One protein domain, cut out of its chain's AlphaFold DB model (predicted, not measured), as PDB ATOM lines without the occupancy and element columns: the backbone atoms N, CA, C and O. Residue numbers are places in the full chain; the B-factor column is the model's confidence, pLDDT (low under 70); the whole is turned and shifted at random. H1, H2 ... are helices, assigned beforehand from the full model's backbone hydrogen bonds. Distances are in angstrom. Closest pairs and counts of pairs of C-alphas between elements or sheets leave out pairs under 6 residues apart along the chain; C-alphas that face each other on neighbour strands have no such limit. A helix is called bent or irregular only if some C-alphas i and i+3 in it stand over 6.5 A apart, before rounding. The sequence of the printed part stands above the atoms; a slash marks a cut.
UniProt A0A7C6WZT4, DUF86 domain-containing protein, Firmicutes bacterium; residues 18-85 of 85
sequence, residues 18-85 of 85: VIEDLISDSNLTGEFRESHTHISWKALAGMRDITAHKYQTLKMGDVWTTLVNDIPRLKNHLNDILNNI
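What this domain is: This is residues 18 to 85 of the 85 residues of the protein "DUF86 domain-containing protein" of Firmicutes bacterium (UniProt A0A7C6WZT4). An open, elongated frame: the long helix H4, bent but nearly straight, makes one side, and the shorter H1, H2 and H3 make the other, where H1 alone meets H4. The printed part has 68 residues with four named helices, H1 to H4 in order, and is all helix. It is only just compact, close to loose, with a radius of gyration of the C-alphas of 13.1 A and spans of 38 by 21 by 19 A.

How they stand to each other: H1, residues 18 to 25, and H2, residues 29 to 35, are close but not clearly touching, about perpendicular at 84 degrees; their closest C-alphas, Ile 23 and Thr 29, are 6.5 A apart. H3, residues 41 to 53, is close to H2 but not clearly touching; the closest C-alphas, Arg 33 and Trp 41, are 7.4 A apart. H4, residues 60 to 83, assigned as one helix by its hydrogen bonds, is bent: C-alphas 68 and 71 are 6.8 A apart, and arms H4a, residues 60 to 68, and H4b, residues 71 to 83, stand at a shallow tilt of 29 degrees. H4b, with residues 75 to 78 alone, only just touches H1, with 3 pairs of C-alphas within 8 A, the closest Ile 19 and Lys 75 at 6.6 A. H3 is apart from both arms. Every O i to N i+4 pair is within hydrogen-bond range in H1, H3, H4a and H4b; in H2, 2 of 3.

Where its parts are: H1 begins at C-alpha 18 (152.016, 120.277, 166.537), and H4b ends at C-alpha 83 (156.636, 104.630, 163.983). H3 is 18.5 A long, H4b 18.1 A.

The domain as a whole: The C-alphas farthest apart, Gln 56 and Ile 85, are 39.2 A apart. The printed part has no cut and no long link. The model's pLDDT is under 70 at residues 25 to 29 and 84 to 85.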
ATOM      1  N   VAL A  18     151.351 121.542 166.167       92.88
ATOM      2  CA  VAL A  18     152.016 120.277 166.537       92.88
ATOM      3  C   VAL A  18     151.810 119.188 165.478       92.88
ATOM      4  O   VAL A  18     152.720 118.410 165.201       92.88
ATOM      5  N   ILE A  19     150.616 119.091 164.885       90.19
ATOM      6  CA  ILE A  19     150.356 118.136 163.798       90.19
ATOM      7  C   ILE A  19     151.169 118.499 162.546       90.19
ATOM      8  O   ILE A  19     151.706 117.605 161.897       90.19
ATOM      9  N   GLU A  20     151.258 119.781 162.190       86.81
ATOM     10  CA  GLU A  20     152.052 120.241 161.045       86.81
ATOM     11  C   GLU A  20     153.549 119.957 161.225       86.81
ATOM     12  O   GLU A  20     154.188 119.504 160.269       86.81
ATOM     13  N   ASP A  21     154.079 120.143 162.432       87.38
ATOM     14  CA  ASP A  21     155.468 119.828 162.775       87.38
ATOM     15  C   ASP A  21     155.747 118.325 162.650       87.38
ATOM     16  O   ASP A  21     156.685 117.931 161.956       87.38
ATOM     17  N   LEU A  22     154.867 117.470 163.197       84.50
ATOM     18  CA  LEU A  22     154.977 116.007 163.069       84.50
ATOM     19  C   LEU A  22     155.050 115.548 161.605       84.50
ATOM     20  O   LEU A  22     155.769 114.608 161.273       84.50
ATOM     21  N   ILE A  23     154.297 116.201 160.719       80.25
ATOM     22  CA  ILE A  23     154.292 115.880 159.288       80.25
ATOM     23  C   ILE A  23     155.553 116.423 158.607       80.25
ATOM     24  O   ILE A  23     156.064 115.789 157.687       80.25
ATOM     25  N   SER A  24     156.041 117.593 159.016       77.75
ATOM     26  CA  SER A  24     157.167 118.272 158.364       77.75
ATOM     27  C   SER A  24     158.518 117.640 158.698       77.75
ATOM     28  O   SER A  24     159.375 117.573 157.820       77.75
ATOM     29  N   ASP A  25     158.682 117.118 159.918       67.88
ATOM     30  CA  ASP A  25     159.885 116.379 160.334       67.88
ATOM     31  C   ASP A  25     160.041 115.045 159.589       67.88
ATOM     32  O   ASP A  25     161.156 114.551 159.386       67.88
ATOM     33  N   SER A  26     158.936 114.475 159.101       60.78
ATOM     34  CA  SER A  26     158.999 113.396 158.124       60.78
ATOM     35  C   SER A  26     159.430 113.993 156.777       60.78
ATOM     36  O   SER A  26     158.657 114.668 156.098       60.78
ATOM     37  N   ASN A  27     160.687 113.767 156.386       55.16
ATOM     38  CA  ASN A  27     161.373 114.276 155.178       55.16
ATOM     39  C   ASN A  27     160.709 113.921 153.819       55.16
ATOM     40  O   ASN A  27     161.331 114.000 152.763       55.16
ATOM     41  N   LEU A  28     159.441 113.519 153.834       58.06
ATOM     42  CA  LEU A  28     158.659 112.992 152.730       58.06
ATOM     43  C   LEU A  28     157.377 113.805 152.500       58.06
ATOM     44  O   LEU A  28     156.468 113.297 151.872       58.06
ATOM     45  N   THR A  29     157.247 115.047 152.981       68.69
ATOM     46  CA  THR A  29     155.977 115.819 152.959       68.69
ATOM     47  C   THR A  29     155.164 115.771 151.650       68.69
ATOM     48  O   THR A  29     153.937 115.805 151.717       68.69
ATOM     49  N   GLY A  30     155.800 115.666 150.477       70.25
ATOM     50  CA  GLY A  30     155.126 115.374 149.203       70.25
ATOM     51  C   GLY A  30     154.649 113.920 149.096       70.25
ATOM     52  O   GLY A  30     153.448 113.657 149.141       70.25
ATOM     53  N   GLU A  31     155.584 112.971 149.016       77.31
ATOM     54  CA  GLU A  31     155.303 111.535 148.842       77.31
ATOM     55  C   GLU A  31     154.470 110.932 149.987       77.31
ATOM     56  O   GLU A  31     153.617 110.074 149.773       77.31
ATOM     57  N   PHE A  32     154.664 111.405 151.215       80.50
ATOM     58  CA  PHE A  32     153.913 111.024 152.407       80.50
ATOM     59  C   PHE A  32     152.449 111.433 152.284       80.50
ATOM     60  O   PHE A  32     151.552 110.616 152.484       80.50
ATOM     61  N   ARG A  33     152.183 112.687 151.900       79.06
ATOM     62  CA  ARG A  33     150.807 113.160 151.700       79.06
ATOM     63  C   ARG A  33     150.144 112.460 150.514       79.06
ATOM     64  O   ARG A  33     148.948 112.176 150.583       79.06
ATOM     65  N   GLU A  34     150.907 112.156 149.465       81.56
ATOM     66  CA  GLU A  34     150.441 111.412 148.287       81.56
ATOM     67  C   GLU A  34     150.160 109.930 148.578       81.56
ATOM     68  O   GLU A  34     149.213 109.375 148.028       81.56
ATOM     69  N   SER A  35     150.920 109.292 149.469       82.12
ATOM     70  CA  SER A  35     150.704 107.896 149.882       82.12
ATOM     71  C   SER A  35     149.606 107.737 150.939       82.12
ATOM     72  O   SER A  35     148.969 106.687 151.008       82.12
ATOM     73  N   HIS A  36     149.308 108.787 151.711       83.31
ATOM     74  CA  HIS A  36     148.315 108.773 152.791       83.31
ATOM     75  C   HIS A  36     147.091 109.640 152.444       83.31
ATOM     76  O   HIS A  36     146.713 110.558 153.175       83.31
ATOM     77  N   THR A  37     146.455 109.357 151.299       83.88
ATOM     78  CA  THR A  37     145.275 110.099 150.792       83.88
ATOM     79  C   THR A  37     144.006 109.928 151.631       83.88
ATOM     80  O   THR A  37     143.069 110.716 151.503       83.88
ATOM     81  N   HIS A  38     143.963 108.924 152.511       84.69
ATOM     82  CA  HIS A  38     142.885 108.729 153.484       84.69
ATOM     83  C   HIS A  38     142.856 109.827 154.552       84.69
ATOM     84  O   HIS A  38     141.822 110.032 155.190       84.69
ATOM     85  N   ILE A  39     143.959 110.558 154.734       84.56
ATOM     86  CA  ILE A  39     144.006 111.749 155.577       84.56
ATOM     87  C   ILE A  39     143.631 112.964 154.725       84.56
ATOM     88  O   ILE A  39     144.235 113.270 153.699       84.56
ATOM     89  N   SER A  40     142.616 113.703 155.168       85.75
ATOM     90  CA  SER A  40     142.133 114.893 154.464       85.75
ATOM     91  C   SER A  40     143.034 116.109 154.722       85.75
ATOM     92  O   SER A  40     142.656 117.035 155.434       85.75
ATOM     93  N   TRP A  41     144.218 116.148 154.104       86.31
ATOM     94  CA  TRP A  41     145.214 117.223 154.277       86.31
ATOM     95  C   TRP A  41     144.668 118.627 154.000       86.31
ATOM     96  O   TRP A  41     144.947 119.574 154.734       86.31
ATOM     97  N   LYS A  42     143.828 118.764 152.966       85.12
ATOM     98  CA  LYS A  42     143.161 120.037 152.648       85.12
ATOM     99  C   LYS A  42     142.216 120.491 153.759       85.12
ATOM    100  O   LYS A  42     142.084 121.690 153.979       85.12
ATOM    101  N   ALA A  43     141.573 119.552 154.455       87.25
ATOM    102  CA  ALA A  43     140.698 119.876 155.573       87.25
ATOM    103  C   ALA A  43     141.503 120.393 156.772       87.25
ATOM    104  O   ALA A  43     141.082 121.368 157.381       87.25
ATOM    105  N   LEU A  44     142.683 119.824 157.055       87.88
ATOM    106  CA  LEU A  44     143.583 120.322 158.103       87.88
ATOM    107  C   LEU A  44     144.057 121.757 157.808       87.88
ATOM    108  O   LEU A  44     143.930 122.637 158.657       87.88
ATOM    109  N   ALA A  45     144.506 122.020 156.576       87.19
ATOM    110  CA  ALA A  45     144.911 123.364 156.156       87.19
ATOM    111  C   ALA A  45     143.746 124.372 156.221       87.19
ATOM    112  O   ALA A  45     143.907 125.495 156.698       87.19
ATOM    113  N   GLY A  46     142.547 123.965 155.788       90.44
ATOM    114  CA  GLY A  46     141.345 124.793 155.898       90.44
ATOM    115  C   GLY A  46     140.936 125.054 157.350       90.44
ATOM    116  O   GLY A  46     140.535 126.166 157.687       90.44
ATOM    117  N   MET A  47     141.082 124.058 158.224       91.19
ATOM    118  CA  MET A  47     140.808 124.184 159.652       91.19
ATOM    119  C   MET A  47     141.763 125.180 160.310       91.19
ATOM    120  O   MET A  47     141.302 126.028 161.072       91.19
ATOM    121  N   ARG A  48     143.055 125.156 159.962       93.88
ATOM    122  CA  ARG A  48     144.024 126.171 160.395       93.88
ATOM    123  C   ARG A  48     143.610 127.576 159.965       93.88
ATOM    124  O   ARG A  48     143.552 128.466 160.807       93.88
ATOM    125  N   ASP A  49     143.283 127.773 158.684       94.12
ATOM    126  CA  ASP A  49     142.895 129.091 158.156       94.12
ATOM    127  C   ASP A  49     141.652 129.643 158.863       94.12
ATOM    128  O   ASP A  49     141.630 130.792 159.310       94.12
ATOM    129  N   ILE A  50     140.624 128.805 159.027       94.06
ATOM    130  CA  ILE A  50     139.398 129.205 159.720       94.06
ATOM    131  C   ILE A  50     139.698 129.516 161.189       94.06
ATOM    132  O   ILE A  50     139.241 130.539 161.693       94.06
ATOM    133  N   THR A  51     140.483 128.683 161.872       94.56
ATOM    134  CA  THR A  51     140.786 128.868 163.300       94.56
ATOM    135  C   THR A  51     141.692 130.080 163.545       94.56
ATOM    136  O   THR A  51     141.552 130.743 164.564       94.56
ATOM    137  N   ALA A  52     142.576 130.437 162.610       94.25
ATOM    138  CA  ALA A  52     143.474 131.583 162.757       94.25
ATOM    139  C   ALA A  52     142.804 132.909 162.366       94.25
ATOM    140  O   ALA A  52     142.954 133.915 163.058       94.25
ATOM    141  N   HIS A  53     142.045 132.919 161.267       94.56
ATOM    142  CA  HIS A  53     141.591 134.162 160.631       94.56
ATOM    143  C   HIS A  53     140.077 134.372 160.680       94.56
ATOM    144  O   HIS A  53     139.604 135.492 160.491       94.56
ATOM    145  N   LYS A  54     139.297 133.314 160.918       95.25
ATOM    146  CA  LYS A  54     137.824 133.343 160.886       95.25
ATOM    147  C   LYS A  54     137.211 132.701 162.130       95.25
ATOM    148  O   LYS A  54     136.069 132.259 162.098       95.25
ATOM    149  N   TYR A  55     137.933 132.681 163.251       93.75
ATOM    150  CA  TYR A  55     137.510 131.961 164.456       93.75
ATOM    151  C   TYR A  55     136.155 132.418 165.008       93.75
ATOM    152  O   TYR A  55     135.455 131.652 165.659       93.75
ATOM    153  N   GLN A  56     135.747 133.656 164.717       94.12
ATOM    154  CA  GLN A  56     134.442 134.193 165.103       94.12
ATOM    155  C   GLN A  56     133.264 133.434 164.469       94.12
ATOM    156  O   GLN A  56     132.147 133.521 164.972       94.12
ATOM    157  N   THR A  57     133.490 132.693 163.376       94.44
ATOM    158  CA  THR A  57     132.466 131.868 162.719       94.44
ATOM    159  C   THR A  57     132.395 130.450 163.283       94.44
ATOM    160  O   THR A  57     131.544 129.669 162.856       94.44
ATOM    161  N   LEU A  58     133.297 130.082 164.197       94.69
ATOM    162  CA  LEU A  58     133.345 128.742 164.764       94.69
ATOM    163  C   LEU A  58     132.199 128.516 165.747       94.69
ATOM    164  O   LEU A  58     131.879 129.354 166.592       94.69
ATOM    165  N   LYS A  59     131.614 127.321 165.678       96.25
ATOM    166  CA  LYS A  59     130.695 126.831 166.702       96.25
ATOM    167  C   LYS A  59     131.513 126.165 167.799       96.25
ATOM    168  O   LYS A  59     132.207 125.186 167.553       96.25
ATOM    169  N   MET A  60     131.396 126.658 169.029       95.62
ATOM    170  CA  MET A  60     132.232 126.168 170.131       95.62
ATOM    171  C   MET A  60     132.004 124.692 170.484       95.62
ATOM    172  O   MET A  60     132.929 124.036 170.954       95.62
ATOM    173  N   GLY A  61     130.810 124.150 170.222       96.38
ATOM    174  CA  GLY A  61     130.555 122.710 170.354       96.38
ATOM    175  C   GLY A  61     131.404 121.868 169.395       96.38
ATOM    176  O   GLY A  61     131.942 120.836 169.798       96.38
ATOM    177  N   ASP A  62     131.597 122.350 168.166       95.81
ATOM    178  CA  ASP A  62     132.427 121.688 167.156       95.81
ATOM    179  C   ASP A  62     133.913 121.823 167.519       95.81
ATOM    180  O   ASP A  62     134.648 120.840 167.451       95.81
ATOM    181  N   VAL A  63     134.345 122.996 168.002       96.31
ATOM    182  CA  VAL A  63     135.719 123.224 168.502       96.31
ATOM    183  C   VAL A  63     136.056 122.258 169.636       96.31
ATOM    184  O   VAL A  63     137.091 121.599 169.605       96.31
ATOM    185  N   TRP A  64     135.167 122.131 170.625       97.25
ATOM    186  CA  TRP A  64     135.369 121.215 171.746       97.25
ATOM    187  C   TRP A  64     135.426 119.754 171.292       97.25
ATOM    188  O   TRP A  64     136.321 119.014 171.695       97.25
ATOM    189  N   THR A  65     134.504 119.347 170.417       97.31
ATOM    190  CA  THR A  65     134.472 117.986 169.862       97.31
ATOM    191  C   THR A  65     135.754 117.674 169.094       97.31
ATOM    192  O   THR A  65     136.350 116.617 169.304       97.31
ATOM    193  N   THR A  66     136.219 118.623 168.281       95.69
ATOM    194  CA  THR A  66     137.446 118.491 167.489       95.69
ATOM    195  C   THR A  66     138.672 118.342 168.389       95.69
ATOM    196  O   THR A  66     139.490 117.451 168.179       95.69
ATOM    197  N   LEU A  67     138.780 119.171 169.433       96.56
ATOM    198  CA  LEU A  67     139.883 119.129 170.398       96.56
ATOM    199  C   LEU A  67     139.951 117.824 171.189       96.56
ATOM    200  O   LEU A  67     141.040 117.319 171.443       96.56
ATOM    201  N   VAL A  68     138.802 117.305 171.621       97.25
ATOM    202  CA  VAL A  68     138.755 116.149 172.527       97.25
ATOM    203  C   VAL A  68     138.806 114.823 171.770       97.25
ATOM    204  O   VAL A  68     139.360 113.859 172.289       97.25
ATOM    205  N   ASN A  69     138.261 114.764 170.552       96.25
ATOM    206  CA  ASN A  69     138.117 113.506 169.817       96.25
ATOM    207  C   ASN A  69     138.993 113.453 168.563       96.25
ATOM    208  O   ASN A  69     139.788 112.527 168.400       96.25
ATOM    209  N   ASP A  70     138.852 114.437 167.674       94.12
ATOM    210  CA  ASP A  70     139.395 114.337 166.316       94.12
ATOM    211  C   ASP A  70     140.903 114.593 166.270       94.12
ATOM    212  O   ASP A  70     141.639 113.823 165.651       94.12
ATOM    213  N   ILE A  71     141.378 115.623 166.975       94.50
ATOM    214  CA  ILE A  71     142.805 115.959 167.064       94.50
ATOM    215  C   ILE A  71     143.610 114.814 167.705       94.50
ATOM    216  O   ILE A  71     144.570 114.359 167.078       94.50
ATOM    217  N   PRO A  72     143.239 114.270 168.885       95.19
ATOM    218  CA  PRO A  72     143.964 113.147 169.479       95.19
ATOM    219  C   PRO A  72     143.969 111.908 168.582       95.19
ATOM    220  O   PRO A  72     145.000 111.254 168.435       95.19
ATOM    221  N   ARG A  73     142.837 111.605 167.929       94.00
ATOM    222  CA  ARG A  73     142.739 110.485 166.987       94.00
ATOM    223  C   ARG A  73     143.679 110.663 165.797       94.00
ATOM    224  O   ARG A  73     144.345 109.702 165.414       94.00
ATOM    225  N   LEU A  74     143.744 111.866 165.227       91.69
ATOM    226  CA  LEU A  74     144.646 112.170 164.119       91.69
ATOM    227  C   LEU A  74     146.112 112.050 164.548       91.69
ATOM    228  O   LEU A  74     146.881 111.395 163.854       91.69
ATOM    229  N   LYS A  75     146.490 112.607 165.705       91.19
ATOM    230  CA  LYS A  75     147.864 112.506 166.231       91.19
ATOM    231  C   LYS A  75     148.286 111.059 166.464       91.19
ATOM    232  O   LYS A  75     149.378 110.685 166.056       91.19
ATOM    233  N   ASN A  76     147.425 110.236 167.064       92.56
ATOM    234  CA  ASN A  76     147.720 108.816 167.273       92.56
ATOM    235  C   ASN A  76     147.929 108.089 165.945       92.56
ATOM    236  O   ASN A  76     148.927 107.406 165.775       92.56
ATOM    237  N   HIS A  77     147.040 108.310 164.980       89.75
ATOM    238  CA  HIS A  77     147.161 107.698 163.662       89.75
ATOM    239  C   HIS A  77     148.434 108.139 162.922       89.75
ATOM    240  O   HIS A  77     149.093 107.311 162.302       89.75
ATOM    241  N   LEU A  78     148.812 109.420 163.009       88.38
ATOM    242  CA  LEU A  78     150.070 109.913 162.444       88.38
ATOM    243  C   LEU A  78     151.281 109.290 163.140       88.38
ATOM    244  O   LEU A  78     152.195 108.849 162.457       88.38
ATOM    245  N   ASN A  79     151.275 109.195 164.468       88.81
ATOM    246  CA  ASN A  79     152.344 108.531 165.213       88.81
ATOM    247  C   ASN A  79     152.456 107.045 164.855       88.81
ATOM    248  O   ASN A  79     153.566 106.544 164.715       88.81
ATOM    249  N   ASP A  80     151.336 106.342 164.681       88.44
ATOM    250  CA  ASP A  80     151.342 104.942 164.251       88.44
ATOM    251  C   ASP A  80     151.960 104.804 162.860       88.44
ATOM    252  O   ASP A  80     152.762 103.906 162.636       88.44
ATOM    253  N   ILE A  81     151.630 105.704 161.932       85.38
ATOM    254  CA  ILE A  81     152.255 105.724 160.609       85.38
ATOM    255  C   ILE A  81     153.763 105.981 160.749       85.38
ATOM    256  O   ILE A  81     154.555 105.196 160.247       85.38
ATOM    257  N   LEU A  82     154.164 107.036 161.463       81.44
ATOM    258  CA  LEU A  82     155.564 107.457 161.588       81.44
ATOM    259  C   LEU A  82     156.450 106.441 162.321       81.44
ATOM    260  O   LEU A  82     157.623 106.329 161.996       81.44
ATOM    261  N   ASN A  83     155.905 105.687 163.277       80.69
ATOM    262  CA  ASN A  83     156.636 104.630 163.983       80.69
ATOM    263  C   ASN A  83     156.715 103.307 163.200       80.69
ATOM    264  O   ASN A  83     157.461 102.416 163.603       80.69
ATOM    265  N   ASN A  84     155.925 103.148 162.132       67.25
ATOM    266  CA  ASN A  84     155.923 101.963 161.267       67.25
ATOM    267  C   ASN A  84     156.601 102.210 159.902       67.25
ATOM    268  O   ASN A  84     156.513 101.348 159.023       67.25
ATOM    269  N   ILE A  85     157.247 103.368 159.722       60.50
ATOM    270  CA  ILE A  85     158.123 103.697 158.583       60.50
ATOM    271  C   ILE A  85     159.570 103.401 158.975       60.50
ATOM    272  O   ILE A  85     160.291 102.829 158.127       60.50
TER     273      ILE A  85